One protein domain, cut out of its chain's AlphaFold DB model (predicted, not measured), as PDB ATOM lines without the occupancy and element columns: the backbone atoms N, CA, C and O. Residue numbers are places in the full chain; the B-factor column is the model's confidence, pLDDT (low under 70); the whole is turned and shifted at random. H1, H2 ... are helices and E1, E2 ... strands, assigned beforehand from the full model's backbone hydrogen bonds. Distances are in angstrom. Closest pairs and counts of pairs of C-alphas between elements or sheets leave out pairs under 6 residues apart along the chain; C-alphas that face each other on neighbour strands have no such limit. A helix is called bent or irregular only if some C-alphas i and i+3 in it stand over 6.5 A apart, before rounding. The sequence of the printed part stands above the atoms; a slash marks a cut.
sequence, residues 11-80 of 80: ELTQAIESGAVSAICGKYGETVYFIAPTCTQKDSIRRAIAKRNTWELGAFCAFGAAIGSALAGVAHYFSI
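What this domain is: This is residues 11 to 80 of the 80 residues of an uncharacterized protein of Burkholderia contaminans (UniProt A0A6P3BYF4). A small head, made of the short helix H1, the two-stranded hairpin E1 and E2 and the first turns of H2, has one long helical arm: residues 54 to 80, of which 54 to 78 belong to H2, stick out free of it. In the head, H1 packs crosswise on residues 44 to 49 of H2. The printed part has 70 residues, with two named helices and two named strands in the order H1, E1, E2, H2; the sheet, E1 - E2, is antiparallel and the class is mostly helix. The whole is extended, with a radius of gyration of the C-alphas of 19.0 A and spans of 65 by 24 by 15 A.

How they stand to each other: H1, residues 11 to 17, touches H2, residues 42 to 78, with residues 44 to 49 of H2 alone. Their closest C-alphas, those of Leu 12 and Ile 45, are 5.9 A apart, and their lines are only just about perpendicular, at 70.1 degrees. A tight link leads from H1 to E1, residues 21 to 25; their closest C-alphas, those of Ala 15 and Val 21, are 5.3 A apart. E1 and E2, residues 31 to 35, form a hairpin, antiparallel at 157 degrees, with N 22 and O 34 at 2.9 A and N 34 and O 22 at 2.8 A, within hydrogen-bond range. H1 and E2 are near each other, while E1 and H2 are apart. The closest C-alphas of E2 and H2, those of Ile 35 and Lys 42, are 7.4 A apart. In H1 and H2 every O i to N i+4 pair is within hydrogen-bond range.

Where its parts are: H1 begins at C-alpha 11 (25.188, -56.202, -49.723) and is 10.0 A long. E1 measures 13.4 A and E2 12.8 A. H2 runs 54.3 A, from C-alpha 42 (22.236, -51.858, -59.017) to C-alpha 78 (-2.587, -37.003, -13.123), and is not bent.

The domain as a whole: The C-alphas farthest apart, those of Thr 38 and Ile 80, are 64.9 A apart. The printed part has no cut and no long link. Its mean pLDDT is 71.4; residues 27 to 30 and 55 to 80 are under 70.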
ATOM      1  N   GLU A  11      24.981 -56.592 -48.320       78.50
ATOM      2  CA  GLU A  11      25.188 -56.202 -49.723       78.50
ATOM      3  C   GLU A  11      25.560 -54.719 -49.877       78.50
ATOM      4  O   GLU A  11      26.397 -54.367 -50.701       78.50
ATOM      5  N   LEU A  12      24.988 -53.841 -49.043       76.94
ATOM      6  CA  LEU A  12      25.334 -52.418 -49.045       76.94
ATOM      7  C   LEU A  12      26.732 -52.184 -48.458       76.94
ATOM      8  O   LEU A  12      27.452 -51.312 -48.931       76.94
ATOM      9  N   THR A  13      27.121 -52.973 -47.456       80.31
ATOM     10  CA  THR A  13      28.455 -52.908 -46.838       80.31
ATOM     11  C   THR A  13      29.529 -53.323 -47.840       80.31
ATOM     12  O   THR A  13      30.451 -52.556 -48.100       80.31
ATOM     13  N   GLN A  14      29.348 -54.471 -48.498       80.88
ATOM     14  CA  GLN A  14      30.257 -54.942 -49.546       80.88
ATOM     15  C   GLN A  14      30.336 -53.970 -50.728       80.88
ATOM     16  O   GLN A  14      31.407 -53.757 -51.298       80.88
ATOM     17  N   ALA A  15      29.217 -53.347 -51.102       80.00
ATOM     18  CA  ALA A  15      29.204 -52.359 -52.173       80.00
ATOM     19  C   ALA A  15      30.002 -51.090 -51.811       80.00
ATOM     20  O   ALA A  15      30.618 -50.494 -52.691       80.00
ATOM     21  N   ILE A  16      30.037 -50.697 -50.535       81.19
ATOM     22  CA  ILE A  16      30.871 -49.580 -50.071       81.19
ATOM     23  C   ILE A  16      32.345 -49.979 -49.993       81.19
ATOM     24  O   ILE A  16      33.195 -49.248 -50.495       81.19
ATOM     25  N   GLU A  17      32.658 -51.148 -49.432       81.75
ATOM     26  CA  GLU A  17      34.039 -51.648 -49.334       81.75
ATOM     27  C   GLU A  17      34.688 -51.859 -50.707       81.75
ATOM     28  O   GLU A  17      35.867 -51.572 -50.893       81.75
ATOM     29  N   SER A  18      33.909 -52.301 -51.696       82.56
ATOM     30  CA  SER A  18      34.366 -52.447 -53.085       82.56
ATOM     31  C   SER A  18      34.474 -51.122 -53.850       82.56
ATOM     32  O   SER A  18      34.892 -51.120 -55.008       82.56
ATOM     33  N   GLY A  19      34.074 -49.996 -53.251       79.38
ATOM     34  CA  GLY A  19      34.031 -48.685 -53.908       79.38
ATOM     35  C   GLY A  19      32.930 -48.551 -54.967       79.38
ATOM     36  O   GLY A  19      32.868 -47.546 -55.676       79.38
ATOM     37  N   ALA A  20      32.040 -49.539 -55.080       79.94
ATOM     38  CA  ALA A  20      30.898 -49.501 -55.987       79.94
ATOM     39  C   ALA A  20      29.800 -48.532 -55.513       79.94
ATOM     40  O   ALA A  20      28.976 -48.092 -56.320       79.94
ATOM     41  N   VAL A  21      29.777 -48.199 -54.221       79.38
ATOM     42  CA  VAL A  21      28.848 -47.250 -53.604       79.38
ATOM     43  C   VAL A  21      29.607 -46.314 -52.669       79.38
ATOM     44  O   VAL A  21      30.411 -46.757 -51.860       79.38
ATOM     45  N   SER A  22      29.316 -45.019 -52.736       79.75
ATOM     46  CA  SER A  22      29.799 -44.031 -51.771       79.75
ATOM     47  C   SER A  22      28.624 -43.445 -51.001       79.75
ATOM     48  O   SER A  22      27.617 -43.067 -51.599       79.75
ATOM     49  N   ALA A  23      28.730 -43.394 -49.675       78.12
ATOM     50  CA  ALA A  23      27.725 -42.792 -48.809       78.12
ATOM     51  C   ALA A  23      28.233 -41.438 -48.310       78.12
ATOM     52  O   ALA A  23      29.320 -41.352 -47.740       78.12
ATOM     53  N   ILE A  24      27.444 -40.386 -48.511       79.19
ATOM     54  CA  ILE A  24      27.758 -39.035 -48.045       79.19
ATOM     55  C   ILE A  24      26.660 -38.598 -47.078       79.19
ATOM     56  O   ILE A  24      25.473 -38.719 -47.384       79.19
ATOM     57  N   CYS A  25      27.052 -38.078 -45.914       74.50
ATOM     58  CA  CYS A  25      26.120 -37.396 -45.020       74.50
ATOM     59  C   CYS A  25      25.778 -36.022 -45.601       74.50
ATOM     60  O   CYS A  25      26.648 -35.160 -45.745       74.50
ATOM     61  N   GLY A  26      24.507 -35.827 -45.927       72.06
ATOM     62  CA  GLY A  26      23.937 -34.541 -46.285       72.06
ATOM     63  C   GLY A  26      23.860 -33.595 -45.088       72.06
ATOM     64  O   GLY A  26      24.022 -33.978 -43.925       72.06
ATOM     65  N   LYS A  27      23.618 -32.318 -45.384       62.97
ATOM     66  CA  LYS A  27      23.687 -31.218 -44.411       62.97
ATOM     67  C   LYS A  27      22.628 -31.337 -43.306       62.97
ATOM     68  O   LYS A  27      22.828 -30.800 -42.220       62.97
ATOM     69  N   TYR A  28      21.537 -32.054 -43.571       67.00
ATOM     70  CA  TYR A  28      20.440 -32.274 -42.626       67.00
ATOM     71  C   TYR A  28      20.499 -33.647 -41.941       67.00
ATOM     72  O   TYR A  28      19.549 -34.051 -41.276       67.00
ATOM     73  N   GLY A  29      21.619 -34.368 -42.074       64.75
ATOM     74  CA  GLY A  29      21.782 -35.707 -41.508       64.75
ATOM     75  C   GLY A  29      21.154 -36.819 -42.350       64.75
ATOM     76  O   GLY A  29      21.105 -37.959 -41.890       64.75
ATOM     77  N   GLU A  30      20.698 -36.519 -43.572       69.31
ATOM     78  CA  GLU A  30      20.331 -37.554 -44.539       69.31
ATOM     79  C   GLU A  30      21.575 -38.298 -45.042       69.31
ATOM     80  O   GLU A  30      22.636 -37.705 -45.214       69.31
ATOM     81  N   THR A  31      21.471 -39.602 -45.299       73.00
ATOM     82  CA  THR A  31      22.552 -40.355 -45.953       73.00
ATOM     83  C   THR A  31      22.222 -40.520 -47.429       73.00
ATOM     84  O   THR A  31      21.250 -41.189 -47.778       73.00
ATOM     85  N   VAL A  32      23.030 -39.922 -48.305       77.94
ATOM     86  CA  VAL A  32      22.883 -40.037 -49.760       77.94
ATOM     87  C   VAL A  32      23.856 -41.089 -50.280       77.94
ATOM     88  O   VAL A  32      25.056 -41.009 -50.024       77.94
ATOM     89  N   TYR A  33      23.341 -42.069 -51.024       77.94
ATOM     90  CA  TYR A  33      24.141 -43.136 -51.628       77.94
ATOM     91  C   TYR A  33      24.363 -42.865 -53.117       77.94
ATOM     92  O   TYR A  33      23.412 -42.812 -53.898       77.94
ATOM     93  N   PHE A  34      25.623 -42.753 -53.517       80.81
ATOM     94  CA  PHE A  34      26.051 -42.663 -54.906       80.81
ATOM     95  C   PHE A  34      26.484 -44.041 -55.385       80.81
ATOM     96  O   PHE A  34      27.444 -44.601 -54.868       80.81
ATOM     97  N   ILE A  35      25.779 -44.588 -56.374       80.69
ATOM     98  CA  ILE A  35      26.102 -45.888 -56.972       80.69
ATOM     99  C   ILE A  35      26.941 -45.643 -58.224       80.69
ATOM    100  O   ILE A  35      26.516 -44.914 -59.124       80.69
ATOM    101  N   ALA A  36      28.114 -46.267 -58.302       79.25
ATOM    102  CA  ALA A  36      28.980 -46.174 -59.466       79.25
ATOM    103  C   ALA A  36      28.258 -46.702 -60.725       79.25
ATOM    104  O   ALA A  36      27.568 -47.728 -60.674       79.25
ATOM    105  N   PRO A  37      28.421 -46.047 -61.888       72.62
ATOM    106  CA  PRO A  37      27.726 -46.440 -63.113       72.62
ATOM    107  C   PRO A  37      28.114 -47.844 -63.599       72.62
ATOM    108  O   PRO A  37      27.276 -48.510 -64.211       72.62
ATOM    109  N   THR A  38      29.326 -48.302 -63.272       74.38
ATOM    110  CA  THR A  38      29.894 -49.627 -63.577       74.38
ATOM    111  C   THR A  38      29.405 -50.743 -62.655       74.38
ATOM    112  O   THR A  38      29.721 -51.907 -62.887       74.38
ATOM    113  N   CYS A  39      28.626 -50.427 -61.618       73.94
ATOM    114  CA  CYS A  39      28.110 -51.444 -60.719       73.94
ATOM    115  C   CYS A  39      27.062 -52.314 -61.433       73.94
ATOM    116  O   CYS A  39      26.057 -51.810 -61.933       73.94
ATOM    117  N   THR A  40      27.281 -53.627 -61.481       74.50
ATOM    118  CA  THR A  40      26.372 -54.606 -62.107       74.50
ATOM    119  C   THR A  40      25.192 -54.987 -61.212       74.50
ATOM    120  O   THR A  40      24.180 -55.474 -61.702       74.50
ATOM    121  N   GLN A  41      25.273 -54.711 -59.907       77.62
ATOM    122  CA  GLN A  41      24.300 -55.142 -58.892       77.62
ATOM    123  C   GLN A  41      23.365 -54.004 -58.435       77.62
ATOM    124  O   GLN A  41      22.936 -53.953 -57.282       77.62
ATOM    125  N   LYS A  42      23.030 -53.067 -59.336       76.88
ATOM    126  CA  LYS A  42      22.236 -51.858 -59.017       76.88
ATOM    127  C   LYS A  42      20.905 -52.169 -58.330       76.88
ATOM    128  O   LYS A  42      20.531 -51.461 -57.397       76.88
ATOM    129  N   ASP A  43      20.200 -53.214 -58.762       78.00
ATOM    130  CA  ASP A  43      18.910 -53.603 -58.181       78.00
ATOM    131  C   ASP A  43      19.032 -54.156 -56.759       78.00
ATOM    132  O   ASP A  43      18.205 -53.838 -55.904       78.00
ATOM    133  N   SER A  44      20.068 -54.950 -56.484       76.44
ATOM    134  CA  SER A  44      20.326 -55.491 -55.145       76.44
ATOM    135  C   SER A  44      20.711 -54.360 -54.181       76.44
ATOM    136  O   SER A  44      20.101 -54.216 -53.120       76.44
ATOM    137  N   ILE A  45      21.579 -53.440 -54.617       79.19
ATOM    138  CA  ILE A  45      21.965 -52.250 -53.845       79.19
ATOM    139  C   ILE A  45      20.756 -51.349 -53.566       79.19
ATOM    140  O   ILE A  45      20.570 -50.896 -52.435       79.19
ATOM    141  N   ARG A  46      19.882 -51.117 -54.554       79.12
ATOM    142  CA  ARG A  46      18.640 -50.350 -54.354       79.12
ATOM    143  C   ARG A  46      17.719 -50.996 -53.323       79.12
ATOM    144  O   ARG A  46      17.192 -50.289 -52.466       79.12
ATOM    145  N   ARG A  47      17.543 -52.321 -53.365       80.38
ATOM    146  CA  ARG A  47      16.752 -53.050 -52.354       80.38
ATOM    147  C   ARG A  47      17.386 -52.957 -50.970       80.38
ATOM    148  O   ARG A  47      16.666 -52.777 -49.992       80.38
ATOM    149  N   ALA A  48      18.710 -53.035 -50.882       79.44
ATOM    150  CA  ALA A  48      19.437 -52.885 -49.628       79.44
ATOM    151  C   ALA A  48      19.246 -51.481 -49.022       79.44
ATOM    152  O   ALA A  48      18.934 -51.363 -47.836       79.44
ATOM    153  N   ILE A  49      19.332 -50.420 -49.834       77.50
ATOM    154  CA  ILE A  49      19.042 -49.039 -49.406       77.50
ATOM    155  C   ILE A  49      17.585 -48.907 -48.942       77.50
ATOM    156  O   ILE A  49      17.331 -48.362 -47.868       77.50
ATOM    157  N   ALA A  50      16.628 -49.449 -49.701       77.44
ATOM    158  CA  ALA A  50      15.215 -49.421 -49.327       77.44
ATOM    159  C   ALA A  50      14.963 -50.128 -47.985       77.44
ATOM    160  O   ALA A  50      14.265 -49.589 -47.131       77.44
ATOM    161  N   LYS A  51      15.598 -51.286 -47.759       75.75
ATOM    162  CA  LYS A  51      15.506 -52.043 -46.503       75.75
ATOM    163  C   LYS A  51      16.032 -51.242 -45.310       75.75
ATOM    164  O   LYS A  51      15.411 -51.257 -44.250       75.75
ATOM    165  N   ARG A  52      17.129 -50.499 -45.493       73.50
ATOM    166  CA  ARG A  52      17.674 -49.596 -44.468       73.50
ATOM    167  C   ARG A  52      16.709 -48.447 -44.146       73.50
ATOM    168  O   ARG A  52      16.473 -48.188 -42.972       73.50
ATOM    169  N   ASN A  53      16.084 -47.843 -45.159       70.00
ATOM    170  CA  ASN A  53      15.074 -46.792 -44.970       70.00
ATOM    171  C   ASN A  53      13.812 -47.318 -44.248       70.00
ATOM    172  O   ASN A  53      13.246 -46.654 -43.384       70.00
ATOM    173  N   THR A  54      13.384 -48.554 -44.535       72.38
ATOM    174  CA  THR A  54      12.284 -49.200 -43.797       72.38
ATOM    175  C   THR A  54      12.628 -49.406 -42.324       72.38
ATOM    176  O   THR A  54      11.771 -49.221 -41.461       72.38
ATOM    177  N   TRP A  55      13.871 -49.776 -42.012       67.88
ATOM    178  CA  TRP A  55      14.309 -49.917 -40.625       67.88
ATOM    179  C   TRP A  55      14.395 -48.569 -39.904       67.88
ATOM    180  O   TRP A  55      14.010 -48.490 -38.741       67.88
ATOM    181  N   GLU A  56      14.821 -47.505 -40.589       65.81
ATOM    182  CA  GLU A  56      14.760 -46.138 -40.057       65.81
ATOM    183  C   GLU A  56      13.327 -45.738 -39.714       65.81
ATOM    184  O   GLU A  56      13.062 -45.318 -38.587       65.81
ATOM    185  N   LEU A  57      12.384 -45.946 -40.637       66.12
ATOM    186  CA  LEU A  57      10.968 -45.660 -40.404       66.12
ATOM    187  C   LEU A  57      10.413 -46.475 -39.226       66.12
ATOM    188  O   LEU A  57       9.746 -45.923 -38.352       66.12
ATOM    189  N   GLY A  58      10.742 -47.768 -39.157       63.03
ATOM    190  CA  GLY A  58      10.364 -48.635 -38.042       63.03
ATOM    191  C   GLY A  58      10.912 -48.145 -36.699       63.03
ATOM    192  O   GLY A  58      10.179 -48.122 -35.712       63.03
ATOM    193  N   ALA A  59      12.164 -47.688 -36.662       64.19
ATOM    194  CA  ALA A  59      12.781 -47.131 -35.462       64.19
ATOM    195  C   ALA A  59      12.114 -45.815 -35.026       64.19
ATOM    196  O   ALA A  59      11.842 -45.640 -33.839       64.19
ATOM    197  N   PHE A  60      11.789 -44.918 -35.963       63.62
ATOM    198  CA  PHE A  60      11.048 -43.688 -35.658       63.62
ATOM    199  C   PHE A  60       9.634 -43.975 -35.146       63.62
ATOM    200  O   PHE A  60       9.209 -43.363 -34.166       63.62
ATOM    201  N   CYS A  61       8.921 -44.927 -35.751       65.44
ATOM    202  CA  CYS A  61       7.594 -45.334 -35.290       65.44
ATOM    203  C   CYS A  61       7.640 -45.962 -33.893       65.44
ATOM    204  O   CYS A  61       6.838 -45.593 -33.039       65.44
ATOM    205  N   ALA A  62       8.589 -46.865 -33.628       61.06
ATOM    206  CA  ALA A  62       8.756 -47.477 -32.309       61.06
ATOM    207  C   ALA A  62       9.113 -46.435 -31.238       61.06
ATOM    208  O   ALA A  62       8.571 -46.463 -30.134       61.06
ATOM    209  N   PHE A  63       9.974 -45.475 -31.579       64.94
ATOM    210  CA  PHE A  63      10.337 -44.382 -30.683       64.94
ATOM    211  C   PHE A  63       9.146 -43.454 -30.401       64.94
ATOM    212  O   PHE A  63       8.877 -43.127 -29.246       64.94
ATOM    213  N   GLY A  64       8.381 -43.088 -31.432       60.72
ATOM    214  CA  GLY A  64       7.154 -42.303 -31.287       60.72
ATOM    215  C   GLY A  64       6.095 -43.015 -30.441       60.72
ATOM    216  O   GLY A  64       5.480 -42.386 -29.582       60.72
ATOM    217  N   ALA A  65       5.931 -44.328 -30.617       65.25
ATOM    218  CA  ALA A  65       5.029 -45.137 -29.803       65.25
ATOM    219  C   ALA A  65       5.469 -45.175 -28.331       65.25
ATOM    220  O   ALA A  65       4.644 -44.969 -27.448       65.25
ATOM    221  N   ALA A  66       6.765 -45.353 -28.058       62.41
ATOM    222  CA  ALA A  66       7.295 -45.349 -26.695       62.41
ATOM    223  C   ALA A  66       7.067 -44.003 -25.983       62.41
ATOM    224  O   ALA A  66       6.637 -43.980 -24.829       62.41
ATOM    225  N   ILE A  67       7.287 -42.882 -26.680       68.56
ATOM    226  CA  ILE A  67       7.000 -41.540 -26.149       68.56
ATOM    227  C   ILE A  67       5.493 -41.360 -25.920       68.56
ATOM    228  O   ILE A  67       5.086 -40.902 -24.853       68.56
ATOM    229  N   GLY A  68       4.657 -41.754 -26.884       60.50
ATOM    230  CA  GLY A  68       3.200 -41.669 -26.769       60.50
ATOM    231  C   GLY A  68       2.652 -42.474 -25.588       60.50
ATOM    232  O   GLY A  68       1.845 -41.962 -24.817       60.50
ATOM    233  N   SER A  69       3.137 -43.701 -25.388       66.56
ATOM    234  CA  SER A  69       2.767 -44.541 -24.245       66.56
ATOM    235  C   SER A  69       3.244 -43.960 -22.912       66.56
ATOM    236  O   SER A  69       2.492 -43.993 -21.940       66.56
ATOM    237  N   ALA A  70       4.449 -43.385 -22.855       64.38
ATOM    238  CA  ALA A  70       4.946 -42.721 -21.651       64.38
ATOM    239  C   ALA A  70       4.093 -41.493 -21.281       64.38
ATOM    240  O   ALA A  70       3.709 -41.335 -20.123       64.38
ATOM    241  N   LEU A  71       3.733 -40.661 -22.264       60.50
ATOM    242  CA  LEU A  71       2.854 -39.503 -22.062       60.50
ATOM    243  C   LEU A  71       1.439 -39.917 -21.643       60.50
ATOM    244  O   LEU A  71       0.872 -39.301 -20.742       60.50
ATOM    245  N   ALA A  72       0.884 -40.974 -22.241       64.25
ATOM    246  CA  ALA A  72      -0.418 -41.513 -21.855       64.25
ATOM    247  C   ALA A  72      -0.417 -42.050 -20.413       64.25
ATOM    248  O   ALA A  72      -1.359 -41.796 -19.665       64.25
ATOM    249  N   GLY A  73       0.656 -42.731 -19.995       62.19
ATOM    250  CA  GLY A  73       0.822 -43.194 -18.615       62.19
ATOM    251  C   GLY A  73       0.897 -42.046 -17.604       62.19
ATOM    252  O   GLY A  73       0.261 -42.110 -16.553       62.19
ATOM    253  N   VAL A  74       1.606 -40.963 -17.939       59.31
ATOM    254  CA  VAL A  74       1.676 -39.753 -17.104       59.31
ATOM    255  C   VAL A  74       0.322 -39.040 -17.034       59.31
ATOM    256  O   VAL A  74      -0.118 -38.674 -15.946       59.31
ATOM    257  N   ALA A  75      -0.376 -38.879 -18.160       59.41
ATOM    258  CA  ALA A  75      -1.704 -38.266 -18.183       59.41
ATOM    259  C   ALA A  75      -2.727 -39.065 -17.357       59.41
ATOM    260  O   ALA A  75      -3.522 -38.476 -16.631       59.41
ATOM    261  N   HIS A  76      -2.670 -40.397 -17.412       58.12
ATOM    262  CA  HIS A  76      -3.518 -41.265 -16.596       58.12
ATOM    263  C   HIS A  76      -3.208 -41.146 -15.094       58.12
ATOM    264  O   HIS A  76      -4.121 -41.208 -14.280       58.12
ATOM    265  N   TYR A  77      -1.942 -40.941 -14.716       65.94
ATOM    266  CA  TYR A  77      -1.549 -40.723 -13.320       65.94
ATOM    267  C   TYR A  77      -2.068 -39.391 -12.755       65.94
ATOM    268  O   TYR A  77      -2.504 -39.354 -11.614       65.94
ATOM    269  N   PHE A  78      -2.060 -38.312 -13.545       61.19
ATOM    270  CA  PHE A  78      -2.587 -37.003 -13.123       61.19
ATOM    271  C   PHE A  78      -4.115 -36.868 -13.234       61.19
ATOM    272  O   PHE A  78      -4.670 -35.879 -12.762       61.19
ATOM    273  N   SER A  79      -4.788 -37.818 -13.889       57.34
ATOM    274  CA  SER A  79      -6.253 -37.862 -14.004       57.34
ATOM    275  C   SER A  79      -6.923 -38.718 -12.913       57.34
ATOM    276  O   SER A  79      -8.149 -38.857 -12.941       57.34
ATOM    277  N   ILE A  80      -6.134 -39.298 -12.001       51.72
ATOM    278  CA  ILE A  80      -6.554 -39.962 -10.753       51.72
ATOM    279  C   ILE A  80      -6.431 -38.957  -9.607       51.72
ATOM    280  O   ILE A  80      -7.356 -38.933  -8.766       51.72
TER     281      ILE A  80